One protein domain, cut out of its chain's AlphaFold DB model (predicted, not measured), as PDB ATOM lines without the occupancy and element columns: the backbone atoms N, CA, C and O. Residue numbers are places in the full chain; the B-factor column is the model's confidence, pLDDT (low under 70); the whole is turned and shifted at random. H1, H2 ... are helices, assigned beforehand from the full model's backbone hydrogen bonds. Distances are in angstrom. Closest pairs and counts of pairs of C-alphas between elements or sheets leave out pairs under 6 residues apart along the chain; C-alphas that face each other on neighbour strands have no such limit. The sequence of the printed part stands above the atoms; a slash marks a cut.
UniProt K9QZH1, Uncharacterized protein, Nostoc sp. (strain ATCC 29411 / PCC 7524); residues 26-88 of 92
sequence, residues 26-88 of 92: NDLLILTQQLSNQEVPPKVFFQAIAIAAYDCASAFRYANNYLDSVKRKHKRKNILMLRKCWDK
ATOM      1  N   ASN A  26     187.783  96.227 156.446       91.69
ATOM      2  CA  ASN A  26     187.055  95.897 157.670       91.69
ATOM      3  C   ASN A  26     186.040  96.986 158.039       91.69
ATOM      4  O   ASN A  26     184.906  96.675 158.402       91.69
ATOM      5  N   ASP A  27     186.421  98.256 157.909       90.81
ATOM      6  CA  ASP A  27     185.534  99.384 158.192       90.81
ATOM      7  C   ASP A  27     184.357  99.423 157.215       90.81
ATOM      8  O   ASP A  27     183.209  99.614 157.621       90.81
ATOM      9  N   LEU A  28     184.622  99.172 155.929       91.56
ATOM     10  CA  LEU A  28     183.585  99.062 154.905       91.56
ATOM     11  C   LEU A  28     182.622  97.910 155.212       91.56
ATOM     12  O   LEU A  28     181.407  98.071 155.082       91.56
ATOM     13  N   LEU A  29     183.127  96.764 155.673       93.62
ATOM     14  CA  LEU A  29     182.289  95.629 156.059       93.62
ATOM     15  C   LEU A  29     181.376  95.972 157.246       93.62
ATOM     16  O   LEU A  29     180.176  95.695 157.205       93.62
ATOM     17  N   ILE A  30     181.899  96.652 158.267       93.88
ATOM     18  CA  ILE A  30     181.102  97.101 159.419       93.88
ATOM     19  C   ILE A  30     180.046  98.126 158.980       93.88
ATOM     20  O   ILE A  30     178.875  98.011 159.351       93.88
ATOM     21  N   LEU A  31     180.433  99.112 158.168       92.12
ATOM     22  CA  LEU A  31     179.539 100.166 157.691       92.12
ATOM     23  C   LEU A  31     178.409  99.600 156.822       92.12
ATOM     24  O   LEU A  31     177.242  99.959 156.993       92.12
ATOM     25  N   THR A  32     178.730  98.671 155.921       91.56
ATOM     26  CA  THR A  32     177.726  98.009 155.080       91.56
ATOM     27  C   THR A  32     176.772  97.147 155.901       91.56
ATOM     28  O   THR A  32     175.562  97.255 155.702       91.56
ATOM     29  N   GLN A  33     177.273  96.381 156.877       91.38
ATOM     30  CA  GLN A  33     176.441  95.584 157.784       91.38
ATOM     31  C   GLN A  33     175.487  96.458 158.619       91.38
ATOM     32  O   GLN A  33     174.322  96.110 158.822       91.38
ATOM     33  N   GLN A  34     175.948  97.615 159.099       89.75
ATOM     34  CA  GLN A  34     175.096  98.550 159.840       89.75
ATOM     35  C   GLN A  34     173.942  99.083 158.985       89.75
ATOM     36  O   GLN A  34     172.805  99.155 159.457       89.75
ATOM     37  N   LEU A  35     174.221  99.436 157.730       88.56
ATOM     38  CA  LEU A  35     173.218  99.978 156.816       88.56
ATOM     39  C   LEU A  35     172.267  98.897 156.277       88.56
ATOM     40  O   LEU A  35     171.078  99.171 156.102       88.56
ATOM     41  N   SER A  36     172.734  97.662 156.070       85.81
ATOM     42  CA  SER A  36     171.880  96.557 155.610       85.81
ATOM     43  C   SER A  36     170.813  96.171 156.634       85.81
ATOM     44  O   SER A  36     169.706  95.799 156.255       85.81
ATOM     45  N   ASN A  37     171.102  96.318 157.931       81.44
ATOM     46  CA  ASN A  37     170.175  95.965 159.011       81.44
ATOM     47  C   ASN A  37     168.911  96.848 159.082       81.44
ATOM     48  O   ASN A  37     168.006  96.543 159.857       81.44
ATOM     49  N   GLN A  38     168.850  97.961 158.343       76.50
ATOM     50  CA  GLN A  38     167.794  98.980 158.470       76.50
ATOM     51  C   GLN A  38     167.110  99.340 157.137       76.50
ATOM     52  O   GLN A  38     166.509 100.410 157.050       76.50
ATOM     53  N   GLU A  39     167.196  98.479 156.110       79.06
ATOM     54  CA  GLU A  39     166.610  98.711 154.768       79.06
ATOM     55  C   GLU A  39     166.884 100.134 154.245       79.06
ATOM     56  O   GLU A  39     166.001 100.879 153.808       79.06
ATOM     57  N   VAL A  40     168.140 100.563 154.364       86.25
ATOM     58  CA  VAL A  40     168.534 101.933 154.047       86.25
ATOM     59  C   VAL A  40     168.384 102.193 152.537       86.25
ATOM     60  O   VAL A  40     168.771 101.349 151.729       86.25
ATOM     61  N   PRO A  41     167.875 103.371 152.114       89.12
ATOM     62  CA  PRO A  41     167.788 103.721 150.704       89.12
ATOM     63  C   PRO A  41     169.158 103.632 150.013       89.12
ATOM     64  O   PRO A  41     170.136 104.159 150.555       89.12
ATOM     65  N   PRO A  42     169.237 103.099 148.778       88.25
ATOM     66  CA  PRO A  42     170.506 102.923 148.066       88.25
ATOM     67  C   PRO A  42     171.324 104.214 147.958       88.25
ATOM     68  O   PRO A  42     172.543 104.198 148.066       88.25
ATOM     69  N   LYS A  43     170.652 105.365 147.822       92.06
ATOM     70  CA  LYS A  43     171.302 106.682 147.775       92.06
ATOM     71  C   LYS A  43     172.152 106.971 149.018       92.06
ATOM     72  O   LYS A  43     173.258 107.480 148.890       92.06
ATOM     73  N   VAL A  44     171.634 106.659 150.204       90.19
ATOM     74  CA  VAL A  44     172.325 106.893 151.482       90.19
ATOM     75  C   VAL A  44     173.491 105.919 151.624       90.19
ATOM     76  O   VAL A  44     174.566 106.306 152.068       90.19
ATOM     77  N   PHE A  45     173.303 104.679 151.173       91.75
ATOM     78  CA  PHE A  45     174.354 103.669 151.148       91.75
ATOM     79  C   PHE A  45     175.539 104.085 150.269       91.75
ATOM     80  O   PHE A  45     176.669 104.152 150.748       91.75
ATOM     81  N   PHE A  46     175.288 104.453 149.010       93.12
ATOM     82  CA  PHE A  46     176.350 104.904 148.107       93.12
ATOM     83  C   PHE A  46     177.017 106.191 148.586       93.12
ATOM     84  O   PHE A  46     178.225 106.343 148.431       93.12
ATOM     85  N   GLN A  47     176.261 107.100 149.207       94.69
ATOM     86  CA  GLN A  47     176.834 108.311 149.785       94.69
ATOM     87  C   GLN A  47     177.771 107.994 150.958       94.69
ATOM     88  O   GLN A  47     178.850 108.572 151.034       94.69
ATOM     89  N   ALA A  48     177.409 107.051 151.832       93.75
ATOM     90  CA  ALA A  48     178.276 106.623 152.925       93.75
ATOM     91  C   ALA A  48     179.572 105.974 152.407       93.75
ATOM     92  O   ALA A  48     180.645 106.300 152.901       93.75
ATOM     93  N   ILE A  49     179.492 105.136 151.365       93.38
ATOM     94  CA  ILE A  49     180.677 104.540 150.722       93.38
ATOM     95  C   ILE A  49     181.564 105.612 150.082       93.38
ATOM     96  O   ILE A  49     182.781 105.578 150.240       93.38
ATOM     97  N   ALA A  50     180.969 106.580 149.384       93.75
ATOM     98  CA  ALA A  50     181.720 107.666 148.765       93.75
ATOM     99  C   ALA A  50     182.475 108.506 149.804       93.75
ATOM    100  O   ALA A  50     183.598 108.919 149.543       93.75
ATOM    101  N   ILE A  51     181.885 108.730 150.983       93.50
ATOM    102  CA  ILE A  51     182.559 109.407 152.099       93.50
ATOM    103  C   ILE A  51     183.664 108.510 152.669       93.50
ATOM    104  O   ILE A  51     184.775 108.985 152.871       93.50
ATOM    105  N   ALA A  52     183.395 107.214 152.854       93.75
ATOM    106  CA  ALA A  52     184.345 106.252 153.416       93.75
ATOM    107  C   ALA A  52     185.634 106.135 152.589       93.75
ATOM    108  O   ALA A  52     186.690 105.851 153.143       93.75
ATOM    109  N   ALA A  53     185.571 106.400 151.281       90.94
ATOM    110  CA  ALA A  53     186.743 106.431 150.409       90.94
ATOM    111  C   ALA A  53     187.759 107.537 150.759       90.94
ATOM    112  O   ALA A  53     188.904 107.451 150.324       90.94
ATOM    113  N   TYR A  54     187.359 108.556 151.524       90.69
ATOM    114  CA  TYR A  54     188.215 109.683 151.920       90.69
ATOM    115  C   TYR A  54     188.324 109.832 153.439       90.69
ATOM    116  O   TYR A  54     189.394 110.143 153.952       90.69
ATOM    117  N   ASP A  55     187.223 109.595 154.153       92.00
ATOM    118  CA  ASP A  55     187.134 109.719 155.602       92.00
ATOM    119  C   ASP A  55     186.187 108.656 156.174       92.00
ATOM    120  O   ASP A  55     184.952 108.740 156.097       92.00
ATOM    121  N   CYS A  56     186.798 107.651 156.792       89.06
ATOM    122  CA  CYS A  56     186.101 106.582 157.485       89.06
ATOM    123  C   CYS A  56     185.189 107.103 158.612       89.06
ATOM    124  O   CYS A  56     184.015 106.729 158.701       89.06
ATOM    125  N   ALA A  57     185.686 108.018 159.448       90.62
ATOM    126  CA  ALA A  57     184.949 108.522 160.603       90.62
ATOM    127  C   ALA A  57     183.708 109.313 160.166       90.62
ATOM    128  O   ALA A  57     182.610 109.107 160.701       90.62
ATOM    129  N   SER A  58     183.844 110.163 159.149       92.44
ATOM    130  CA  SER A  58     182.708 110.896 158.583       92.44
ATOM    131  C   SER A  58     181.663 109.972 157.965       92.44
ATOM    132  O   SER A  58     180.464 110.236 158.102       92.44
ATOM    133  N   ALA A  59     182.070 108.860 157.348       94.62
ATOM    134  CA  ALA A  59     181.135 107.887 156.794       94.62
ATOM    135  C   ALA A  59     180.264 107.245 157.884       94.62
ATOM    136  O   ALA A  59     179.036 107.191 157.754       94.62
ATOM    137  N   PHE A  60     180.878 106.845 159.002       92.06
ATOM    138  CA  PHE A  60     180.152 106.320 160.161       92.06
ATOM    139  C   PHE A  60     179.244 107.368 160.804       92.06
ATOM    140  O   PHE A  60     178.096 107.068 161.142       92.06
ATOM    141  N   ARG A  61     179.703 108.618 160.940       93.75
ATOM    142  CA  ARG A  61     178.862 109.715 161.452       93.75
ATOM    143  C   ARG A  61     177.655 109.956 160.549       93.75
ATOM    144  O   ARG A  61     176.540 110.102 161.051       93.75
ATOM    145  N   TYR A  62     177.847 109.950 159.232       94.19
ATOM    146  CA  TYR A  62     176.767 110.090 158.260       94.19
ATOM    147  C   TYR A  62     175.742 108.950 158.382       94.19
ATOM    148  O   TYR A  62     174.540 109.214 158.502       94.19
ATOM    149  N   ALA A  63     176.208 107.698 158.433       92.75
ATOM    150  CA  ALA A  63     175.357 106.523 158.611       92.75
ATOM    151  C   ALA A  63     174.551 106.587 159.922       92.75
ATOM    152  O   ALA A  63     173.324 106.457 159.906       92.75
ATOM    153  N   ASN A  64     175.211 106.874 161.045       92.19
ATOM    154  CA  ASN A  64     174.568 106.974 162.358       92.19
ATOM    155  C   ASN A  64     173.514 108.086 162.404       92.19
ATOM    156  O   ASN A  64     172.382 107.853 162.831       92.19
ATOM    157  N   ASN A  65     173.834 109.269 161.873       92.56
ATOM    158  CA  ASN A  65     172.891 110.383 161.789       92.56
ATOM    159  C   ASN A  65     171.636 110.014 160.990       92.56
ATOM    160  O   ASN A  65     170.515 110.378 161.374       92.56
ATOM    161  N   TYR A  66     171.808 109.273 159.892       90.75
ATOM    162  CA  TYR A  66     170.687 108.776 159.110       90.75
ATOM    163  C   TYR A  66     169.816 107.817 159.929       90.75
ATOM    164  O   TYR A  66     168.608 108.048 160.043       90.75
ATOM    165  N   LEU A  67     170.411 106.799 160.556       88.50
ATOM    166  CA  LEU A  67     169.692 105.815 161.372       88.50
ATOM    167  C   LEU A  67     168.926 106.472 162.529       88.50
ATOM    168  O   LEU A  67     167.750 106.175 162.761       88.50
ATOM    169  N   ASP A  68     169.537 107.437 163.207       90.19
ATOM    170  CA  ASP A  68     168.885 108.187 164.279       90.19
ATOM    171  C   ASP A  68     167.746 109.067 163.765       90.19
ATOM    172  O   ASP A  68     166.726 109.252 164.442       90.19
ATOM    173  N   SER A  69     167.867 109.608 162.552       86.88
ATOM    174  CA  SER A  69     166.769 110.334 161.911       86.88
ATOM    175  C   SER A  69     165.582 109.410 161.605       86.88
ATOM    176  O   SER A  69     164.434 109.796 161.845       86.88
ATOM    177  N   VAL A  70     165.837 108.177 161.151       85.25
ATOM    178  CA  VAL A  70     164.805 107.170 160.869       85.25
ATOM    179  C   VAL A  70     164.103 106.752 162.160       85.25
ATOM    180  O   VAL A  70     162.872 106.827 162.233       85.25
ATOM    181  N   LYS A  71     164.858 106.436 163.220       83.44
ATOM    182  CA  LYS A  71     164.305 106.119 164.550       83.44
ATOM    183  C   LYS A  71     163.426 107.250 165.087       83.44
ATOM    184  O   LYS A  71     162.300 107.013 165.533       83.44
ATOM    185  N   ARG A  72     163.890 108.504 164.997       81.75
ATOM    186  CA  ARG A  72     163.112 109.683 165.423       81.75
ATOM    187  C   ARG A  72     161.841 109.869 164.597       81.75
ATOM    188  O   ARG A  72     160.791 110.171 165.168       81.75
ATOM    189  N   LYS A  73     161.898 109.666 163.277       76.06
ATOM    190  CA  LYS A  73     160.714 109.710 162.401       76.06
ATOM    191  C   LYS A  73     159.703 108.627 162.773       76.06
ATOM    192  O   LYS A  73     158.518 108.938 162.877       76.06
ATOM    193  N   HIS A  74     160.150 107.398 163.026       72.06
ATOM    194  CA  HIS A  74     159.276 106.304 163.452       72.06
ATOM    195  C   HIS A  74     158.596 106.610 164.797       72.06
ATOM    196  O   HIS A  74     157.376 106.506 164.914       72.06
ATOM    197  N   LYS A  75     159.350 107.116 165.784       72.69
ATOM    198  CA  LYS A  75     158.798 107.551 167.079       72.69
ATOM    199  C   LYS A  75     157.736 108.645 166.917       72.69
ATOM    200  O   LYS A  75     156.670 108.553 167.517       72.69
ATOM    201  N   ARG A  76     157.991 109.656 166.076       67.19
ATOM    202  CA  ARG A  76     157.017 110.727 165.788       67.19
ATOM    203  C   ARG A  76     155.749 110.192 165.120       67.19
ATOM    204  O   ARG A  76     154.661 110.590 165.518       67.19
ATOM    205  N   LYS A  77     155.871 109.276 164.150       66.50
ATOM    206  CA  LYS A  77     154.711 108.627 163.515       66.50
ATOM    207  C   LYS A  77     153.871 107.860 164.536       66.50
ATOM    208  O   LYS A  77     152.661 108.049 164.559       66.50
ATOM    209  N   ASN A  78     154.497 107.087 165.424       65.75
ATOM    210  CA  ASN A  78     153.778 106.342 166.463       65.75
ATOM    211  C   ASN A  78     153.054 107.258 167.455       65.75
ATOM    212  O   ASN A  78     151.907 106.987 167.790       65.75
ATOM    213  N   ILE A  79     153.667 108.370 167.876       68.94
ATOM    214  CA  ILE A  79     153.011 109.351 168.758       68.94
ATOM    215  C   ILE A  79     151.811 110.008 168.059       68.94
ATOM    216  O   ILE A  79     150.759 110.172 168.670       68.94
ATOM    217  N   LEU A  80     151.942 110.360 166.775       64.44
ATOM    218  CA  LEU A  80     150.839 110.932 165.996       64.44
ATOM    219  C   LEU A  80     149.697 109.929 165.784       64.44
ATOM    220  O   LEU A  80     148.534 110.313 165.875       64.44
ATOM    221  N   MET A  81     150.014 108.659 165.516       64.06
ATOM    222  CA  MET A  81     149.019 107.586 165.406       64.06
ATOM    223  C   MET A  81     148.315 107.345 166.739       64.06
ATOM    224  O   MET A  81     147.095 107.214 166.756       64.06
ATOM    225  N   LEU A  82     149.067 107.355 167.846       63.50
ATOM    226  CA  LEU A  82     148.503 107.262 169.184       63.50
ATOM    227  C   LEU A  82     147.528 108.421 169.399       63.50
ATOM    228  O   LEU A  82     146.352 108.160 169.593       63.50
ATOM    229  N   ARG A  83     147.951 109.682 169.240       61.19
ATOM    230  CA  ARG A  83     147.086 110.862 169.442       61.19
ATOM    231  C   ARG A  83     145.788 110.810 168.624       61.19
ATOM    232  O   ARG A  83     144.720 111.007 169.184       61.19
ATOM    233  N   LYS A  84     145.867 110.431 167.342       64.81
ATOM    234  CA  LYS A  84     144.681 110.229 166.486       64.81
ATOM    235  C   LYS A  84     143.747 109.118 166.971       64.81
ATOM    236  O   LYS A  84     142.574 109.127 166.618       64.81
ATOM    237  N   CYS A  85     144.266 108.124 167.688       56.69
ATOM    238  CA  CYS A  85     143.460 107.073 168.298       56.69
ATOM    239  C   CYS A  85     142.676 107.619 169.498       56.69
ATOM    240  O   CYS A  85     141.485 107.355 169.599       56.69
ATOM    241  N   TRP A  86     143.308 108.437 170.347       58.47
ATOM    242  CA  TRP A  86     142.650 109.062 171.504       58.47
ATOM    243  C   TRP A  86     141.555 110.052 171.084       58.47
ATOM    244  O   TRP A  86     140.451 109.974 171.610       58.47
ATOM    245  N   ASP A  87     141.794 110.868 170.051       59.09
ATOM    246  CA  ASP A  87     140.787 111.815 169.532       59.09
ATOM    247  C   ASP A  87     139.495 111.127 169.026       59.09
ATOM    248  O   ASP A  87     138.458 111.774 168.894       59.09
ATOM    249  N   LYS A  88     139.536 109.817 168.724       59.69
ATOM    250  CA  LYS A  88     138.355 109.037 168.309       59.69
ATOM    251  C   LYS A  88     137.537 108.485 169.477       59.69
ATOM    252  O   LYS A  88     136.383 108.135 169.258       59.69
TER     253      LYS A  88
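This is residues 26 to 88 of the 92 residues of an uncharacterized protein of Nostoc sp. (strain ATCC 29411 / PCC 7524) (UniProt K9QZH1). Two short helices, H1 and H2, pack with the early part of a long third, H3, in a small up-and-down bundle, each helix running against the one before; residues 71 to 88 of H3 stick out as an arm. The printed 63 residues hold three named helices, H1, H2, H3, and no named strand: all helix. The whole is loose, radius of gyration of the C-alphas 15.4 A, spanning 52 by 17 by 17 A.

Start at H1, residues 26 to 36, which touches H2, residues 42 to 52, in a helical hairpin; the closest C-alphas, Leu 35 and Phe 45, are 6.9 A apart, at a shallow tilt of 19 degrees, opposite ways. H2 forms another with H3, residues 56 to 88, touching its residues 58 to 63 alone; the closest C-alphas, Ala 52 and Ala 59, are 4.9 A apart, and the shallow tilt of 32 degrees is only just short of steep. H1 touches residues 56 to 63 of H3 alone, the same way at a shallow tilt of 16 degrees, closest at C-alphas 31 and 60, 6.7 A. Every O i to N i+4 pair is within hydrogen-bond range in H1 and H2, and 28 of 29 in H3.

Find C-alpha 26 at (187.055, 95.897, 157.670), where H1 begins; H3 runs 49.0 A to C-alpha 88 at (138.355, 109.037, 168.309).

The printed part has no cut, and both links are tight. Look for pLDDT under 70 at residues 76 to 88.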